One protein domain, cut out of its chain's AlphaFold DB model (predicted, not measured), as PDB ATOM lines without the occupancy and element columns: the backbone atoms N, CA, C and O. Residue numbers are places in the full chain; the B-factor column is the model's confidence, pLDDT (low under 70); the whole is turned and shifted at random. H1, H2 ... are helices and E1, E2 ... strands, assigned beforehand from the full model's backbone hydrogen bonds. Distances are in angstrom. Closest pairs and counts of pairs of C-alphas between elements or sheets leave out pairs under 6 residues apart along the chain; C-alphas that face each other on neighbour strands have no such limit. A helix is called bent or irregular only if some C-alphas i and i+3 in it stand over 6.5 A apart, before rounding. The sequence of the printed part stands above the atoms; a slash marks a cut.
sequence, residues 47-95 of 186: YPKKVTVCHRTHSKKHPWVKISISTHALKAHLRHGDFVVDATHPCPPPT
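This is residues 47 to 95 of the 186 residues of an uncharacterized protein of Actinobacteria bacterium (UniProt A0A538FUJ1). A two-stranded antiparallel hairpin, E1 and E2, has one helix, H1, folded back straight after E2 and packed mainly on E1, running in much the same direction as E1. After the helix, a long stretch with no named element, residues 81 to 95, passes along E1, where residues 83 to 84 make a short antiparallel pairing with residues 53 to 54, and then runs out to the last printed residue. The printed part has 49 residues with the named elements in the order E1, E2, H1; under half of the residues, 24, are in them, and the class is mixed, helices and strands. The whole is compact, with a radius of gyration of the C-alphas of 10.7 A, and only just elongated, with spans of 34 by 22 by 16 A.

Strand E1, residues 50 to 56, and strand E2, residues 64 to 70, are antiparallel neighbours and a hairpin, with 149 degrees between their directions. N 51 and O 69 are within hydrogen-bond range at 2.8 A, and N 67 and O 53 at 3.0 A. The C-alphas of residues 52 and 68 face each other at 4.4 A. Helix H1, residues 71 to 80, has 6 pairs of C-alphas within 8 A of E1; the closest are those of Lys 50 and Thr 71, 5.7 A apart, and the two centres are 8.9 A apart. Within 10 A, H1 has 20 pairs of C-alphas with E1 and 2 with E2. In the backbone of H1, 4 of 6 O i to N i+4 pairs are within hydrogen-bond range. H1 is irregular, but only just: C-alphas 72 and 75 are 6.9 A apart.

E1 begins at C-alpha 50, at (-3.604, -6.169, 35.326), and is 18.0 A long from first to last C-alpha. A short link of 7 residues leads to E2, which is 18.4 A long and begins at C-alpha 64, at (10.152, 4.795, 41.445). A tight link with 0 residues between joins E2 to H1, which is 15.0 A long and ends at C-alpha 80, at (2.867, 10.367, 32.929).

The printed part runs from residue 47 to residue 95 of a chain of 186 residues and has no cut. The two C-alphas farthest apart are those of Tyr 47 and Thr 95, 35.1 A. Neither link between named elements is long. The C-alphas of residues 81 to 95 lie 4 to 16 A from the mean of all C-alphas. The mean pLDDT of the printed part of this predicted model is 90.0, and it is under 70 at residues 47 to 48 and at residue 95.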
ATOM      1  N   TYR A  47     -12.468 -10.317  34.789       61.69
ATOM      2  CA  TYR A  47     -11.499  -9.587  35.605       61.69
ATOM      3  C   TYR A  47     -10.688  -8.612  34.745       61.69
ATOM      4  O   TYR A  47     -10.086  -9.026  33.750       61.69
ATOM      5  N   PRO A  48     -10.612  -7.319  35.119       68.81
ATOM      6  CA  PRO A  48      -9.788  -6.365  34.396       68.81
ATOM      7  C   PRO A  48      -8.333  -6.838  34.430       68.81
ATOM      8  O   PRO A  48      -7.726  -6.951  35.499       68.81
ATOM      9  N   LYS A  49      -7.778  -7.121  33.246       86.56
ATOM     10  CA  LYS A  49      -6.385  -7.551  33.075       86.56
ATOM     11  C   LYS A  49      -5.469  -6.535  33.750       86.56
ATOM     12  O   LYS A  49      -5.596  -5.333  33.487       86.56
ATOM     13  N   LYS A  50      -4.568  -7.010  34.612       91.69
ATOM     14  CA  LYS A  50      -3.604  -6.169  35.326       91.69
ATOM     15  C   LYS A  50      -2.241  -6.211  34.649       91.69
ATOM     16  O   LYS A  50      -1.823  -7.257  34.164       91.69
ATOM     17  N   VAL A  51      -1.558  -5.076  34.647       92.81
ATOM     18  CA  VAL A  51      -0.187  -4.914  34.160       92.81
ATOM     19  C   VAL A  51       0.657  -4.270  35.247       92.81
ATOM     20  O   VAL A  51       0.194  -3.382  35.967       92.81
ATOM     21  N   THR A  52       1.894  -4.730  35.377       95.44
ATOM     22  CA  THR A  52       2.853  -4.161  36.319       95.44
ATOM     23  C   THR A  52       3.612  -3.028  35.648       95.44
ATOM     24  O   THR A  52       4.251  -3.222  34.614       95.44
ATOM     25  N   VAL A  53       3.551  -1.844  36.251       95.31
ATOM     26  CA  VAL A  53       4.255  -0.648  35.784       95.31
ATOM     27  C   VAL A  53       5.193  -0.115  36.863       95.31
ATOM     28  O   VAL A  53       4.929  -0.246  38.063       95.31
ATOM     29  N   CYS A  54       6.301   0.482  36.435       96.25
ATOM     30  CA  CYS A  54       7.175   1.283  37.276       96.25
ATOM     31  C   CYS A  54       6.663   2.725  37.252       96.25
ATOM     32  O   CYS A  54       6.788   3.420  36.243       96.25
ATOM     33  N   HIS A  55       6.042   3.143  38.350       95.19
ATOM     34  CA  HIS A  55       5.431   4.452  38.499       95.19
ATOM     35  C   HIS A  55       6.414   5.476  39.059       95.19
ATOM     36  O   HIS A  55       7.106   5.211  40.051       95.19
ATOM     37  N   ARG A  56       6.446   6.661  38.451       93.44
ATOM     38  CA  ARG A  56       7.295   7.769  38.884       93.44
ATOM     39  C   ARG A  56       6.578   8.620  39.934       93.44
ATOM     40  O   ARG A  56       5.695   9.406  39.616       93.44
ATOM     41  N   THR A  57       7.009   8.529  41.190       91.81
ATOM     42  CA  THR A  57       6.313   9.171  42.329       91.81
ATOM     43  C   THR A  57       6.735  10.618  42.599       91.81
ATOM     44  O   THR A  57       6.150  11.285  43.449       91.81
ATOM     45  N   HIS A  58       7.811  11.083  41.954       86.62
ATOM     46  CA  HIS A  58       8.458  12.383  42.193       86.62
ATOM     47  C   HIS A  58       9.023  12.560  43.620       86.62
ATOM     48  O   HIS A  58       9.477  13.644  43.994       86.62
ATOM     49  N   SER A  59       9.057  11.494  44.425       90.75
ATOM     50  CA  SER A  59       9.700  11.514  45.734       90.75
ATOM     51  C   SER A  59      11.219  11.546  45.594       90.75
ATOM     52  O   SER A  59      11.810  10.744  44.874       90.75
ATOM     53  N   LYS A  60      11.876  12.421  46.366       83.94
ATOM     54  CA  LYS A  60      13.347  12.480  46.447       83.94
ATOM     55  C   LYS A  60      13.962  11.200  47.025       83.94
ATOM     56  O   LYS A  60      15.124  10.921  46.759       83.94
ATOM     57  N   LYS A  61      13.209  10.459  47.848       88.00
ATOM     58  CA  LYS A  61      13.679   9.239  48.526       88.00
ATOM     59  C   LYS A  61      13.284   7.961  47.784       88.00
ATOM     60  O   LYS A  61      14.035   6.997  47.804       88.00
ATOM     61  N   HIS A  62      12.127   7.969  47.121       86.81
ATOM     62  CA  HIS A  62      11.576   6.797  46.434       86.81
ATOM     63  C   HIS A  62      11.034   7.180  45.054       86.81
ATOM     64  O   HIS A  62       9.822   7.133  44.861       86.81
ATOM     65  N   PRO A  63      11.890   7.591  44.100       91.25
ATOM     66  CA  PRO A  63      11.447   8.153  42.820       91.25
ATOM     67  C   PRO A  63      10.628   7.178  41.965       91.25
ATOM     68  O   PRO A  63       9.834   7.625  41.139       91.25
ATOM     69  N   TRP A  64      10.789   5.871  42.195       94.56
ATOM     70  CA  TRP A  64      10.152   4.795  41.445       94.56
ATOM     71  C   TRP A  64       9.471   3.804  42.384       94.56
ATOM     72  O   TRP A  64      10.074   3.369  43.367       94.56
ATOM     73  N   VAL A  65       8.232   3.429  42.072       94.50
ATOM     74  CA  VAL A  65       7.464   2.414  42.806       94.50
ATOM     75  C   VAL A  65       6.810   1.460  41.815       94.50
ATOM     76  O   VAL A  65       6.256   1.880  40.805       94.50
ATOM     77  N   LYS A  66       6.853   0.162  42.109       95.50
ATOM     78  CA  LYS A  66       6.207  -0.870  41.295       95.50
ATOM     79  C   LYS A  66       4.739  -0.994  41.695       95.50
ATOM     80  O   LYS A  66       4.447  -1.282  42.854       95.50
ATOM     81  N   ILE A  67       3.832  -0.801  40.745       94.25
ATOM     82  CA  ILE A  67       2.386  -0.908  40.968       94.25
ATOM     83  C   ILE A  67       1.745  -1.816  39.918       94.25
ATOM     84  O   ILE A  67       2.231  -1.925  38.794       94.25
ATOM     85  N   SER A  68       0.637  -2.461  40.281       94.81
ATOM     86  CA  SER A  68      -0.160  -3.281  39.364       94.81
ATOM     87  C   SER A  68      -1.469  -2.570  39.059       94.81
ATOM     88  O   SER A  68      -2.337  -2.453  39.925       94.81
ATOM     89  N   ILE A  69      -1.609  -2.100  37.824       92.44
ATOM     90  CA  ILE A  69      -2.746  -1.299  37.364       92.44
ATOM     91  C   ILE A  69      -3.593  -2.079  36.367       92.44
ATOM     92  O   ILE A  69      -3.143  -3.066  35.795       92.44
ATOM     93  N   SER A  70      -4.817  -1.621  36.118       93.69
ATOM     94  CA  SER A  70      -5.619  -2.135  35.008       93.69
ATOM     95  C   SER A  70      -4.988  -1.766  33.661       93.69
ATOM     96  O   SER A  70      -4.477  -0.658  33.491       93.69
ATOM     97  N   THR A  71      -5.092  -2.658  32.680       92.00
ATOM     98  CA  THR A  71      -4.739  -2.402  31.270       92.00
ATOM     99  C   THR A  71      -5.379  -1.125  30.719       92.00
ATOM    100  O   THR A  71      -4.735  -0.399  29.966       92.00
ATOM    101  N   HIS A  72      -6.592  -0.775  31.156       92.94
ATOM    102  CA  HIS A  72      -7.257   0.474  30.761       92.94
ATOM    103  C   HIS A  72      -6.521   1.732  31.251       92.94
ATOM    104  O   HIS A  72      -6.538   2.763  30.584       92.94
ATOM    105  N   ALA A  73      -5.845   1.650  32.399       93.00
ATOM    106  CA  ALA A  73      -5.095   2.762  32.974       93.00
ATOM    107  C   ALA A  73      -3.669   2.871  32.411       93.00
ATOM    108  O   ALA A  73      -3.014   3.896  32.613       93.00
ATOM    109  N   LEU A  74      -3.187   1.852  31.689       94.38
ATOM    110  CA  LEU A  74      -1.814   1.802  31.189       94.38
ATOM    111  C   LEU A  74      -1.486   3.005  30.306       94.38
ATOM    112  O   LEU A  74      -0.488   3.677  30.533       94.38
ATOM    113  N   LYS A  75      -2.361   3.341  29.352       94.75
ATOM    114  CA  LYS A  75      -2.121   4.471  28.442       94.75
ATOM    115  C   LYS A  75      -1.972   5.804  29.181       94.75
ATOM    116  O   LYS A  75      -1.203   6.657  28.746       94.75
ATOM    117  N   ALA A  76      -2.687   5.989  30.290       95.19
ATOM    118  CA  ALA A  76      -2.524   7.174  31.123       95.19
ATOM    119  C   ALA A  76      -1.156   7.170  31.816       95.19
ATOM    120  O   ALA A  76      -0.430   8.150  31.702       95.19
ATOM    121  N   HIS A  77      -0.773   6.057  32.444       94.94
ATOM    122  CA  HIS A  77       0.510   5.916  33.140       94.94
ATOM    123  C   HIS A  77       1.702   6.144  32.193       94.94
ATOM    124  O   HIS A  77       2.593   6.933  32.500       94.94
ATOM    125  N   LEU A  78       1.657   5.591  30.975       94.81
ATOM    126  CA  LEU A  78       2.688   5.834  29.956       94.81
ATOM    127  C   LEU A  78       2.820   7.326  29.590       94.81
ATOM    128  O   LEU A  78       3.925   7.823  29.396       94.81
ATOM    129  N   ARG A  79       1.712   8.081  29.554       94.25
ATOM    130  CA  ARG A  79       1.745   9.541  29.338       94.25
ATOM    131  C   ARG A  79       2.327  10.318  30.522       94.25
ATOM    132  O   ARG A  79       2.794  11.436  30.326       94.25
ATOM    133  N   HIS A  80       2.283   9.761  31.730       92.00
ATOM    134  CA  HIS A  80       2.867  10.367  32.929       92.00
ATOM    135  C   HIS A  80       4.371  10.071  33.085       92.00
ATOM    136  O   HIS A  80       5.023  10.658  33.953       92.00
ATOM    137  N   GLY A  81       4.939   9.252  32.192       91.44
ATOM    138  CA  GLY A  81       6.347   8.855  32.218       91.44
ATOM    139  C   GLY A  81       6.603   7.559  32.986       91.44
ATOM    140  O   GLY A  81       7.745   7.302  33.365       91.44
ATOM    141  N   ASP A  82       5.557   6.767  33.219       94.69
ATOM    142  CA  ASP A  82       5.685   5.411  33.741       94.69
ATOM    143  C   ASP A  82       6.008   4.439  32.602       94.69
ATOM    144  O   ASP A  82       5.732   4.716  31.431       94.69
ATOM    145  N   PHE A  83       6.552   3.274  32.939       93.62
ATOM    146  CA  PHE A  83       6.868   2.232  31.960       93.62
ATOM    147  C   PHE A  83       6.442   0.850  32.451       93.62
ATOM    148  O   PHE A  83       6.312   0.614  33.653       93.62
ATOM    149  N   VAL A  84       6.193  -0.069  31.518       93.75
ATOM    150  CA  VAL A  84       5.881  -1.466  31.843       93.75
ATOM    151  C   VAL A  84       7.153  -2.158  32.308       93.75
ATOM    152  O   VAL A  84       8.203  -1.981  31.703       93.75
ATOM    153  N   VAL A  85       7.061  -2.931  33.388       93.69
ATOM    154  CA  VAL A  85       8.211  -3.700  33.870       93.69
ATOM    155  C   VAL A  85       8.381  -4.935  32.997       93.69
ATOM    156  O   VAL A  85       7.495  -5.789  32.954       93.69
ATOM    157  N   ASP A  86       9.532  -5.037  32.348       90.94
ATOM    158  CA  ASP A  86       9.934  -6.185  31.540       90.94
ATOM    159  C   ASP A  86      11.429  -6.497  31.762       90.94
ATOM    160  O   ASP A  86      12.087  -5.874  32.599       90.94
ATOM    161  N   ALA A  87      11.969  -7.495  31.057       87.38
ATOM    162  CA  ALA A  87      13.369  -7.903  31.210       87.38
ATOM    163  C   ALA A  87      14.376  -6.813  30.785       87.38
ATOM    164  O   ALA A  87      15.490  -6.771  31.299       87.38
ATOM    165  N   THR A  88      13.984  -5.930  29.864       86.31
ATOM    166  CA  THR A  88      14.792  -4.812  29.352       86.31
ATOM    167  C   THR A  88      14.582  -3.517  30.145       86.31
ATOM    168  O   THR A  88      15.484  -2.683  30.212       86.31
ATOM    169  N   HIS A  89      13.440  -3.382  30.822       87.12
ATOM    170  CA  HIS A  89      13.063  -2.239  31.651       87.12
ATOM    171  C   HIS A  89      12.773  -2.689  33.094       87.12
ATOM    172  O   HIS A  89      11.609  -2.798  33.505       87.12
ATOM    173  N   PRO A  90      13.816  -2.958  33.903       89.75
ATOM    174  CA  PRO A  90      13.629  -3.303  35.304       89.75
ATOM    175  C   PRO A  90      13.189  -2.076  36.120       89.75
ATOM    176  O   PRO A  90      13.423  -0.926  35.752       89.75
ATOM    177  N   CYS A  91      12.545  -2.324  37.262       89.94
ATOM    178  CA  CYS A  91      12.130  -1.288  38.210       89.94
ATOM    179  C   CYS A  91      12.823  -1.519  39.565       89.94
ATOM    180  O   CYS A  91      12.602  -2.585  40.153       89.94
ATOM    181  N   PRO A  92      13.595  -0.553  40.096       88.44
ATOM    182  CA  PRO A  92      13.881   0.769  39.529       88.44
ATOM    183  C   PRO A  92      14.768   0.688  38.269       88.44
ATOM    184  O   PRO A  92      15.561  -0.247  38.153       88.44
ATOM    185  N   PRO A  93      14.647   1.649  37.335       84.00
ATOM    186  CA  PRO A  93      15.493   1.676  36.148       84.00
ATOM    187  C   PRO A  93      16.966   1.830  36.561       84.00
ATOM    188  O   PRO A  93      17.247   2.559  37.522       84.00
ATOM    189  N   PRO A  94      17.908   1.162  35.868       77.50
ATOM    190  CA  PRO A  94      19.323   1.246  36.183       77.50
ATOM    191  C   PRO A  94      19.761   2.695  36.012       77.50
ATOM    192  O   PRO A  94      19.613   3.317  34.960       77.50
ATOM    193  N   THR A  95      20.227   3.275  37.103       65.06
ATOM    194  CA  THR A  95      20.482   4.694  37.166       65.06
ATOM    195  C   THR A  95      21.860   5.032  36.597       65.06
ATOM    196  O   THR A  95      22.876   4.829  37.246       65.06
TER     197      THR A  95